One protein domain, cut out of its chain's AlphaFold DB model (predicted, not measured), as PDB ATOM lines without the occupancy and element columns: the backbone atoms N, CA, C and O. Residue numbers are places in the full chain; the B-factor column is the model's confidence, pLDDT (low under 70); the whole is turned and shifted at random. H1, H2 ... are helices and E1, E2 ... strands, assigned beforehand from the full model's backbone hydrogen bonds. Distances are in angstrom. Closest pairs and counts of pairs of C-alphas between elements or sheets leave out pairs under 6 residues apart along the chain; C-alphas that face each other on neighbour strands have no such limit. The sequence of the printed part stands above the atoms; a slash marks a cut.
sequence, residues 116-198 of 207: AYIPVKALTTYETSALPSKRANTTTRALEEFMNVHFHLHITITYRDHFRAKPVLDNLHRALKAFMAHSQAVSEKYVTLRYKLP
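Overview. This is residues 116 to 198 of the 207 residues of an uncharacterized protein of Lophiostoma macrostomum CBS 122681 (UniProt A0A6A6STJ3). A long, straight helix, H2, runs over one face of a small sheet, E1 and E2, with the short helix H1 packed on H2 beside E1. Residues 188 to 198 stick out at one end of this rod and residues 157 to 162 at the other. The printed part has 83 residues, in the order E1, H1, E2, H2; its class is mixed, its sheet parallel, and it is loose, with a radius of gyration of the C-alphas of 15.6 A and spans of 62 by 23 by 17 A.

Along the chain. E1, residues 116 to 120, begins at C-alpha (275.125, 240.521, 300.872). E2 is residues 148 to 153 and H1 residues 138 to 145. H2, residues 165 to 194, is 41.8 A long and ends at (278.764, 256.812, 285.556).

Arrangement. E1 and E2 are parallel at 26 degrees; N 118 and O 150 are 3.0 A apart, within hydrogen-bond range. E1, H1 and E2 form a strand-helix-strand unit, two parallel strands joined through a helix, with a right-handed crossover. H2 touches H1 with residues 175 to 186 alone, closest at the C-alphas of Leu 143 and Phe 179, 5.2 A; their tilt of 38 degrees, the same way, is only just steep. The closest C-alphas of E1 and H2, Val 120 and Leu 172, are 6.2 A apart. Every O i to N i+4 pair is within hydrogen-bond range in H1, and 25 of 26 in H2.

Size, cuts and confidence. The printed part has no cut. The links E1 to H1 and E2 to H2 are long. Mean pLDDT of the printed part is 78.1, with residues 129 to 135, 159, 186 to 187 and 190 to 198 under 70.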
ATOM      1  N   ALA A 116     276.274 241.360 300.558       86.38
ATOM      2  CA  ALA A 116     275.125 240.521 300.872       86.38
ATOM      3  C   ALA A 116     275.582 239.121 301.280       86.38
ATOM      4  O   ALA A 116     276.424 238.495 300.636       86.38
ATOM      5  N   TYR A 117     274.988 238.612 302.350       89.94
ATOM      6  CA  TYR A 117     275.261 237.275 302.852       89.94
ATOM      7  C   TYR A 117     274.242 236.279 302.290       89.94
ATOM      8  O   TYR A 117     273.037 236.431 302.500       89.94
ATOM      9  N   ILE A 118     274.726 235.242 301.600       90.06
ATOM     10  CA  ILE A 118     273.875 234.281 300.886       90.06
ATOM     11  C   ILE A 118     274.095 232.861 301.418       90.06
ATOM     12  O   ILE A 118     275.137 232.254 301.150       90.06
ATOM     13  N   PRO A 119     273.123 232.286 302.153       89.31
ATOM     14  CA  PRO A 119     273.220 230.913 302.627       89.31
ATOM     15  C   PRO A 119     272.917 229.915 301.500       89.31
ATOM     16  O   PRO A 119     271.795 229.835 300.996       89.31
ATOM     17  N   VAL A 120     273.900 229.084 301.154       88.62
ATOM     18  CA  VAL A 120     273.764 228.007 300.167       88.62
ATOM     19  C   VAL A 120     273.459 226.695 300.878       88.62
ATOM     20  O   VAL A 120     274.334 226.104 301.504       88.62
ATOM     21  N   LYS A 121     272.211 226.230 300.772       86.44
ATOM     22  CA  LYS A 121     271.757 224.929 301.290       86.44
ATOM     23  C   LYS A 121     271.501 223.964 300.132       86.44
ATOM     24  O   LYS A 121     271.242 224.391 299.009       86.44
ATOM     25  N   ALA A 122     271.492 222.662 300.409       79.50
ATOM     26  CA  ALA A 122     271.235 221.618 299.406       79.50
ATOM     27  C   ALA A 122     269.840 221.692 298.744       79.50
ATOM     28  O   ALA A 122     269.657 221.176 297.647       79.50
ATOM     29  N   LEU A 123     268.862 222.347 299.380       79.31
ATOM     30  CA  LEU A 123     267.488 222.474 298.870       79.31
ATOM     31  C   LEU A 123     267.152 223.879 298.352       79.31
ATOM     32  O   LEU A 123     266.017 224.127 297.955       79.31
ATOM     33  N   THR A 124     268.109 224.812 298.362       79.81
ATOM     34  CA  THR A 124     267.857 226.162 297.851       79.81
ATOM     35  C   THR A 124     267.829 226.140 296.326       79.81
ATOM     36  O   THR A 124     268.818 225.782 295.688       79.81
ATOM     37  N   THR A 125     266.711 226.554 295.735       78.88
ATOM     38  CA  THR A 125     266.597 226.749 294.288       78.88
ATOM     39  C   THR A 125     266.965 228.181 293.923       78.88
ATOM     40  O   THR A 125     266.355 229.127 294.423       78.88
ATOM     41  N   TYR A 126     267.937 228.327 293.027       79.69
ATOM     42  CA  TYR A 126     268.303 229.601 292.416       79.69
ATOM     43  C   TYR A 126     267.772 229.616 290.989       79.69
ATOM     44  O   TYR A 126     268.080 228.715 290.204       79.69
ATOM     45  N   GLU A 127     266.948 230.607 290.671       76.75
ATOM     46  CA  GLU A 127     266.522 230.845 289.298       76.75
ATOM     47  C   GLU A 127     267.689 231.501 288.555       76.75
ATOM     48  O   GLU A 127     268.260 232.478 289.021       76.75
ATOM     49  N   THR A 128     268.083 230.927 287.421       70.56
ATOM     50  CA  THR A 128     269.140 231.476 286.552       70.56
ATOM     51  C   THR A 128     268.568 232.344 285.434       70.56
ATOM     52  O   THR A 128     269.291 232.737 284.524       70.56
ATOM     53  N   SER A 129     267.251 232.569 285.438       68.62
ATOM     54  CA  SER A 129     266.602 233.423 284.453       68.62
ATOM     55  C   SER A 129     267.001 234.867 284.726       68.62
ATOM     56  O   SER A 129     266.738 235.380 285.804       68.62
ATOM     57  N   ALA A 130     267.581 235.538 283.731       59.84
ATOM     58  CA  ALA A 130     267.914 236.960 283.817       59.84
ATOM     59  C   ALA A 130     266.672 237.868 283.944       59.84
ATOM     60  O   ALA A 130     266.800 239.070 284.164       59.84
ATOM     61  N   LEU A 131     265.465 237.311 283.775       63.00
ATOM     62  CA  LEU A 131     264.220 238.051 283.921       63.00
ATOM     63  C   LEU A 131     263.818 238.126 285.399       63.00
ATOM     64  O   LEU A 131     263.662 237.072 286.019       63.00
ATOM     65  N   PRO A 132     263.568 239.335 285.936       59.38
ATOM     66  CA  PRO A 132     263.194 239.512 287.329       59.38
ATOM     67  C   PRO A 132     261.883 238.775 287.609       59.38
ATOM     68  O   PRO A 132     260.812 239.119 287.093       59.38
ATOM     69  N   SER A 133     261.967 237.736 288.433       62.31
ATOM     70  CA  SER A 133     260.794 236.997 288.876       62.31
ATOM     71  C   SER A 133     259.978 237.887 289.810       62.31
ATOM     72  O   SER A 133     260.444 238.302 290.870       62.31
ATOM     73  N   LYS A 134     258.705 238.146 289.473       67.50
ATOM     74  CA  LYS A 134     257.767 238.860 290.371       67.50
ATOM     75  C   LYS A 134     257.600 238.172 291.738       67.50
ATOM     76  O   LYS A 134     257.016 238.766 292.640       67.50
ATOM     77  N   ARG A 135     258.073 236.928 291.889       68.06
ATOM     78  CA  ARG A 135     258.064 236.147 293.134       68.06
ATOM     79  C   ARG A 135     259.467 235.686 293.541       68.06
ATOM     80  O   ARG A 135     259.596 234.641 294.178       68.06
ATOM     81  N   ALA A 136     260.505 236.441 293.184       71.38
ATOM     82  CA  ALA A 136     261.858 236.154 293.635       71.38
ATOM     83  C   ALA A 136     261.894 236.081 295.171       71.38
ATOM     84  O   ALA A 136     261.396 236.969 295.869       71.38
ATOM     85  N   ASN A 137     262.468 234.998 295.699       81.25
ATOM     86  CA  ASN A 137     262.745 234.910 297.125       81.25
ATOM     87  C   ASN A 137     263.811 235.959 297.509       81.25
ATOM     88  O   ASN A 137     264.524 236.492 296.655       81.25
ATOM     89  N   THR A 138     263.924 236.266 298.802       80.88
ATOM     90  CA  THR A 138     264.863 237.282 299.311       80.88
ATOM     91  C   THR A 138     266.309 237.015 298.900       80.88
ATOM     92  O   THR A 138     267.063 237.954 298.672       80.88
ATOM     93  N   THR A 139     266.689 235.743 298.768       83.50
ATOM     94  CA  THR A 139     268.033 235.325 298.365       83.50
ATOM     95  C   THR A 139     268.304 235.640 296.897       83.50
ATOM     96  O   THR A 139     269.327 236.237 296.590       83.50
ATOM     97  N   THR A 140     267.383 235.294 295.996       82.81
ATOM     98  CA  THR A 140     267.474 235.623 294.566       82.81
ATOM     99  C   THR A 140     267.540 237.131 294.376       82.81
ATOM    100  O   THR A 140     268.411 237.621 293.672       82.81
ATOM    101  N   ARG A 141     266.700 237.883 295.094       83.56
ATOM    102  CA  ARG A 141     266.706 239.346 295.020       83.56
ATOM    103  C   ARG A 141     268.029 239.961 295.482       83.56
ATOM    104  O   ARG A 141     268.517 240.899 294.868       83.56
ATOM    105  N   ALA A 142     268.645 239.408 296.525       84.81
ATOM    106  CA  ALA A 142     269.963 239.852 296.962       84.81
ATOM    107  C   ALA A 142     271.062 239.546 295.924       84.81
ATOM    108  O   ALA A 142     271.974 240.350 295.759       84.81
ATOM    109  N   LEU A 143     270.959 238.432 295.189       84.88
ATOM    110  CA  LEU A 143     271.865 238.123 294.073       84.88
ATOM    111  C   LEU A 143     271.667 239.055 292.869       84.88
ATOM    112  O   LEU A 143     272.617 239.287 292.127       84.88
ATOM    113  N   GLU A 144     270.450 239.562 292.670       82.81
ATOM    114  CA  GLU A 144     270.113 240.504 291.597       82.81
ATOM    115  C   GLU A 144     270.557 241.943 291.901       82.81
ATOM    116  O   GLU A 144     270.892 242.683 290.980       82.81
ATOM    117  N   GLU A 145     270.525 242.358 293.169       81.38
ATOM    118  CA  GLU A 145     270.665 243.771 293.549       81.38
ATOM    119  C   GLU A 145     272.056 244.142 294.094       81.38
ATOM    120  O   GLU A 145     272.497 245.274 293.897       81.38
ATOM    121  N   PHE A 146     272.774 243.224 294.752       81.19
ATOM    122  CA  PHE A 146     274.044 243.550 295.415       81.19
ATOM    123  C   PHE A 146     275.261 243.362 294.508       81.19
ATOM    124  O   PHE A 146     275.379 242.365 293.799       81.19
ATOM    125  N   MET A 147     276.222 244.287 294.602       81.12
ATOM    126  CA  MET A 147     277.515 244.208 293.898       81.12
ATOM    127  C   MET A 147     278.490 243.236 294.531       81.12
ATOM    128  O   MET A 147     279.263 242.587 293.830       81.12
ATOM    129  N   ASN A 148     278.436 243.110 295.850       82.69
ATOM    130  CA  ASN A 148     279.302 242.216 296.592       82.69
ATOM    131  C   ASN A 148     278.439 241.170 297.284       82.69
ATOM    132  O   ASN A 148     277.492 241.504 297.996       82.69
ATOM    133  N   VAL A 149     278.783 239.898 297.103       88.88
ATOM    134  CA  VAL A 149     278.075 238.775 297.716       88.88
ATOM    135  C   VAL A 149     279.080 237.825 298.355       88.88
ATOM    136  O   VAL A 149     280.076 237.455 297.737       88.88
ATOM    137  N   HIS A 150     278.796 237.394 299.582       92.06
ATOM    138  CA  HIS A 150     279.538 236.352 300.280       92.06
ATOM    139  C   HIS A 150     278.655 235.110 300.424       92.06
ATOM    140  O   HIS A 150     277.641 235.112 301.130       92.06
ATOM    141  N   PHE A 151     279.040 234.037 299.735       92.06
ATOM    142  CA  PHE A 151     278.351 232.752 299.799       92.06
ATOM    143  C   PHE A 151     278.813 231.962 301.018       92.06
ATOM    144  O   PHE A 151     279.995 231.653 301.147       92.06
ATOM    145  N   HIS A 152     277.873 231.569 301.872       91.19
ATOM    146  CA  HIS A 152     278.162 230.701 303.007       91.19
ATOM    147  C   HIS A 152     277.520 229.336 302.778       91.19
ATOM    148  O   HIS A 152     276.306 229.237 302.595       91.19
ATOM    149  N   LEU A 153     278.327 228.275 302.750       88.88
ATOM    150  CA  LEU A 153     277.838 226.919 302.515       88.88
ATOM    151  C   LEU A 153     277.272 226.344 303.813       88.88
ATOM    152  O   LEU A 153     277.996 226.087 304.771       88.88
ATOM    153  N   HIS A 154     275.965 226.110 303.830       85.12
ATOM    154  CA  HIS A 154     275.269 225.482 304.946       85.12
ATOM    155  C   HIS A 154     275.176 223.986 304.685       85.12
ATOM    156  O   HIS A 154     274.346 223.518 303.901       85.12
ATOM    157  N   ILE A 155     276.041 223.240 305.361       84.12
ATOM    158  CA  ILE A 155     276.082 221.787 305.290       84.12
ATOM    159  C   ILE A 155     275.386 221.226 306.527       84.12
ATOM    160  O   ILE A 155     275.849 221.407 307.649       84.12
ATOM    161  N   THR A 156     274.266 220.535 306.332       78.81
ATOM    162  CA  THR A 156     273.618 219.785 307.412       78.81
ATOM    163  C   THR A 156     274.200 218.377 307.428       78.81
ATOM    164  O   THR A 156     273.919 217.590 306.528       78.81
ATOM    165  N   ILE A 157     275.043 218.081 308.420       74.88
ATOM    166  CA  ILE A 157     275.577 216.735 308.652       74.88
ATOM    167  C   ILE A 157     274.807 216.127 309.821       74.88
ATOM    168  O   ILE A 157     274.994 216.508 310.974       74.88
ATOM    169  N   THR A 158     273.921 215.187 309.526       73.75
ATOM    170  CA  THR A 158     273.315 214.300 310.520       73.75
ATOM    171  C   THR A 158     274.282 213.148 310.798       73.75
ATOM    172  O   THR A 158     274.820 212.556 309.871       73.75
ATOM    173  N   TYR A 159     274.500 212.805 312.076       61.56
ATOM    174  CA  TYR A 159     275.526 211.850 312.559       61.56
ATOM    175  C   TYR A 159     275.457 210.434 311.935       61.56
ATOM    176  O   TYR A 159     276.345 209.615 312.147       61.56
ATOM    177  N   ARG A 160     274.400 210.121 311.176       71.31
ATOM    178  CA  ARG A 160     274.174 208.821 310.527       71.31
ATOM    179  C   ARG A 160     274.278 208.851 309.002       71.31
ATOM    180  O   ARG A 160     274.326 207.786 308.391       71.31
ATOM    181  N   ASP A 161     274.343 210.028 308.389       73.06
ATOM    182  CA  ASP A 161     274.314 210.157 306.936       73.06
ATOM    183  C   ASP A 161     275.716 210.405 306.382       73.06
ATOM    184  O   ASP A 161     276.467 211.254 306.858       73.06
ATOM    185  N   HIS A 162     276.074 209.658 305.338       79.06
ATOM    186  CA  HIS A 162     277.306 209.913 304.601       79.06
ATOM    187  C   HIS A 162     277.177 211.287 303.945       79.06
ATOM    188  O   HIS A 162     276.271 211.506 303.135       79.06
ATOM    189  N   PHE A 163     278.067 212.217 304.296       81.69
ATOM    190  CA  PHE A 163     278.048 213.563 303.740       81.69
ATOM    191  C   PHE A 163     278.162 213.510 302.210       81.69
ATOM    192  O   PHE A 163     279.165 213.073 301.647       81.69
ATOM    193  N   ARG A 164     277.114 213.974 301.520       82.06
ATOM    194  CA  ARG A 164     277.102 214.118 300.063       82.06
ATOM    195  C   ARG A 164     277.383 215.573 299.714       82.06
ATOM    196  O   ARG A 164     276.483 216.403 299.753       82.06
ATOM    197  N   ALA A 165     278.625 215.875 299.336       84.94
ATOM    198  CA  ALA A 165     279.035 217.231 298.955       84.94
ATOM    199  C   ALA A 165     278.378 217.720 297.655       84.94
ATOM    200  O   ALA A 165     278.084 218.905 297.506       84.94
ATOM    201  N   LYS A 166     278.129 216.798 296.716       87.62
ATOM    202  CA  LYS A 166     277.724 217.120 295.342       87.62
ATOM    203  C   LYS A 166     276.494 218.043 295.250       87.62
ATOM    204  O   LYS A 166     276.619 219.067 294.592       87.62
ATOM    205  N   PRO A 167     275.362 217.796 295.939       84.88
ATOM    206  CA  PRO A 167     274.197 218.682 295.849       84.88
ATOM    207  C   PRO A 167     274.460 220.109 296.348       84.88
ATOM    208  O   PRO A 167     273.930 221.069 295.796       84.88
ATOM    209  N   VAL A 168     275.292 220.268 297.385       84.31
ATOM    210  CA  VAL A 168     275.649 221.593 297.914       84.31
ATOM    211  C   VAL A 168     276.534 222.337 296.915       84.31
ATOM    212  O   VAL A 168     276.299 223.514 296.649       84.31
ATOM    213  N   LEU A 169     277.509 221.643 296.320       89.12
ATOM    214  CA  LEU A 169     278.384 222.210 295.292       89.12
ATOM    215  C   LEU A 169     277.615 222.562 294.011       89.12
ATOM    216  O   LEU A 169     277.829 223.635 293.452       89.12
ATOM    217  N   ASP A 170     276.675 221.715 293.584       88.44
ATOM    218  CA  ASP A 170     275.804 221.989 292.436       88.44
ATOM    219  C   ASP A 170     274.956 223.249 292.680       88.44
ATOM    220  O   ASP A 170     274.806 224.084 291.786       88.44
ATOM    221  N   ASN A 171     274.441 223.437 293.900       85.75
ATOM    222  CA  ASN A 171     273.696 224.646 294.255       85.75
ATOM    223  C   ASN A 171     274.580 225.885 294.365       85.75
ATOM    224  O   ASN A 171     274.152 226.953 293.931       85.75
ATOM    225  N   LEU A 172     275.801 225.763 294.890       90.44
ATOM    226  CA  LEU A 172     276.767 226.863 294.873       90.44
ATOM    227  C   LEU A 172     277.056 227.290 293.432       90.44
ATOM    228  O   LEU A 172     277.011 228.477 293.125       90.44
ATOM    229  N   HIS A 173     277.278 226.330 292.534       92.31
ATOM    230  CA  HIS A 173     277.499 226.607 291.117       92.31
ATOM    231  C   HIS A 173     276.299 227.351 290.509       92.31
ATOM    232  O   HIS A 173     276.483 228.344 289.805       92.31
ATOM    233  N   ARG A 174     275.061 226.928 290.800       87.25
ATOM    234  CA  ARG A 174     273.852 227.640 290.339       87.25
ATOM    235  C   ARG A 174     273.770 229.065 290.888       87.25
ATOM    236  O   ARG A 174     273.473 229.975 290.122       87.25
ATOM    237  N   ALA A 175     274.063 229.259 292.173       86.06
ATOM    238  CA  ALA A 175     274.051 230.573 292.809       86.06
ATOM    239  C   ALA A 175     275.105 231.511 292.197       86.06
ATOM    240  O   ALA A 175     274.798 232.662 291.896       86.06
ATOM    241  N   LEU A 176     276.312 230.997 291.929       89.06
ATOM    242  CA  LEU A 176     277.375 231.724 291.233       89.06
ATOM    243  C   LEU A 176     276.965 232.099 289.807       89.06
ATOM    244  O   LEU A 176     277.149 233.240 289.404       89.06
ATOM    245  N   LYS A 177     276.364 231.170 289.054       89.06
ATOM    246  CA  LYS A 177     275.862 231.453 287.701       89.06
ATOM    247  C   LYS A 177     274.790 232.538 287.696       89.06
ATOM    248  O   LYS A 177     274.859 233.430 286.858       89.06
ATOM    249  N   ALA A 178     273.831 232.471 288.620       86.06
ATOM    250  CA  ALA A 178     272.809 233.502 288.766       86.06
ATOM    251  C   ALA A 178     273.455 234.855 289.096       86.06
ATOM    252  O   ALA A 178     273.226 235.830 288.389       86.06
ATOM    253  N   PHE A 179     274.346 234.890 290.092       86.75
ATOM    254  CA  PHE A 179     275.069 236.106 290.453       86.75
ATOM    255  C   PHE A 179     275.840 236.700 289.276       86.75
ATOM    256  O   PHE A 179     275.728 237.890 289.037       86.75
ATOM    257  N   MET A 180     276.584 235.895 288.513       85.38
ATOM    258  CA  MET A 180     277.334 236.377 287.347       85.38
ATOM    259  C   MET A 180     276.423 236.920 286.241       85.38
ATOM    260  O   MET A 180     276.728 237.954 285.652       85.38
ATOM    261  N   ALA A 181     275.300 236.249 285.969       85.00
ATOM    262  CA  ALA A 181     274.340 236.702 284.965       85.00
ATOM    263  C   ALA A 181     273.731 238.066 285.334       85.00
ATOM    264  O   ALA A 181     273.577 238.932 284.473       85.00
ATOM    265  N   HIS A 182     273.423 238.277 286.617       81.19
ATOM    266  CA  HIS A 182     272.867 239.541 287.092       81.19
ATOM    267  C   HIS A 182     273.933 240.618 287.290       81.19
ATOM    268  O   HIS A 182     273.719 241.759 286.891       81.19
ATOM    269  N   SER A 183     275.100 240.283 287.837       77.69
ATOM    270  CA  SER A 183     276.172 241.249 288.086       77.69
ATOM    271  C   SER A 183     276.732 241.827 286.796       77.69
ATOM    272  O   SER A 183     277.071 243.007 286.779       77.69
ATOM    273  N   GLN A 184     276.741 241.070 285.692       74.56
ATOM    274  CA  GLN A 184     277.056 241.624 284.378       74.56
ATOM    275  C   GLN A 184     276.032 242.692 283.960       74.56
ATOM    276  O   GLN A 184     276.416 243.819 283.650       74.56
ATOM    277  N   ALA A 185     274.734 242.380 284.028       71.19
ATOM    278  CA  ALA A 185     273.670 243.322 283.675       71.19
ATOM    279  C   ALA A 185     273.679 244.576 284.568       71.19
ATOM    280  O   ALA A 185     273.449 245.698 284.111       71.19
ATOM    281  N   VAL A 186     273.975 244.401 285.856       65.75
ATOM    282  CA  VAL A 186     274.035 245.509 286.806       65.75
ATOM    283  C   VAL A 186     275.325 246.320 286.643       65.75
ATOM    284  O   VAL A 186     275.274 247.549 286.683       65.75
ATOM    285  N   SER A 187     276.461 245.677 286.364       68.25
ATOM    286  CA  SER A 187     277.711 246.344 285.982       68.25
ATOM    287  C   SER A 187     277.494 247.235 284.759       68.25
ATOM    288  O   SER A 187     277.794 248.427 284.807       68.25
ATOM    289  N   GLU A 188     276.888 246.712 283.692       73.50
ATOM    290  CA  GLU A 188     276.580 247.477 282.476       73.50
ATOM    291  C   GLU A 188     275.684 248.696 282.771       73.50
ATOM    292  O   GLU A 188     275.942 249.800 282.271       73.50
ATOM    293  N   LYS A 189     274.687 248.536 283.654       70.19
ATOM    294  CA  LYS A 189     273.821 249.627 284.135       70.19
ATOM    295  C   LYS A 189     274.599 250.705 284.903       70.19
ATOM    296  O   LYS A 189     274.369 251.896 284.692       70.19
ATOM    297  N   TYR A 190     275.518 250.322 285.789       63.88
ATOM    298  CA  TYR A 190     276.312 251.283 286.565       63.88
ATOM    299  C   TYR A 190     277.373 251.989 285.726       63.88
ATOM    300  O   TYR A 190     277.606 253.186 285.911       63.88
ATOM    301  N   VAL A 191     277.973 251.284 284.768       68.19
ATOM    302  CA  VAL A 191     278.890 251.867 283.787       68.19
ATOM    303  C   VAL A 191     278.163 252.948 282.981       68.19
ATOM    304  O   VAL A 191     278.636 254.083 282.910       68.19
ATOM    305  N   THR A 192     276.965 252.662 282.461       65.06
ATOM    306  CA  THR A 192     276.172 253.669 281.731       65.06
ATOM    307  C   THR A 192     275.725 254.849 282.596       65.06
ATOM    308  O   THR A 192     275.654 255.967 282.086       65.06
ATOM    309  N   LEU A 193     275.446 254.649 283.887       62.19
ATOM    310  CA  LEU A 193     275.120 255.744 284.811       62.19
ATOM    311  C   LEU A 193     276.334 256.631 285.120       62.19
ATOM    312  O   LEU A 193     276.200 257.854 285.100       62.19
ATOM    313  N   ARG A 194     277.523 256.047 285.331       56.91
ATOM    314  CA  ARG A 194     278.764 256.812 285.556       56.91
ATOM    315  C   ARG A 194     279.105 257.732 284.389       56.91
ATOM    316  O   ARG A 194     279.512 258.861 284.625       56.91
ATOM    317  N   TYR A 195     278.896 257.286 283.151       55.41
ATOM    318  CA  TYR A 195     279.164 258.106 281.963       55.41
ATOM    319  C   TYR A 195     278.076 259.144 281.646       55.41
ATOM    320  O   TYR A 195     278.275 259.985 280.775       55.41
ATOM    321  N   LYS A 196     276.929 259.101 282.337       56.50
ATOM    322  CA  LYS A 196     275.848 260.090 282.202       56.50
ATOM    323  C   LYS A 196     275.862 261.159 283.296       56.50
ATOM    324  O   LYS A 196     275.130 262.139 283.177       56.50
ATOM    325  N   LEU A 197     276.664 260.985 284.347       49.56
ATOM    326  CA  LEU A 197     276.855 262.014 285.362       49.56
ATOM    327  C   LEU A 197     277.744 263.129 284.783       49.56
ATOM    328  O   LEU A 197     278.801 262.838 284.221       49.56
ATOM    329  N   PRO A 198     277.320 264.400 284.862       52.44
ATOM    330  CA  PRO A 198     278.074 265.496 284.280       52.44
ATOM    331  C   PRO A 198     279.407 265.688 285.024       52.44
ATOM    332  O   PRO A 198     279.474 265.622 286.247       52.44
TER     333      PRO A 198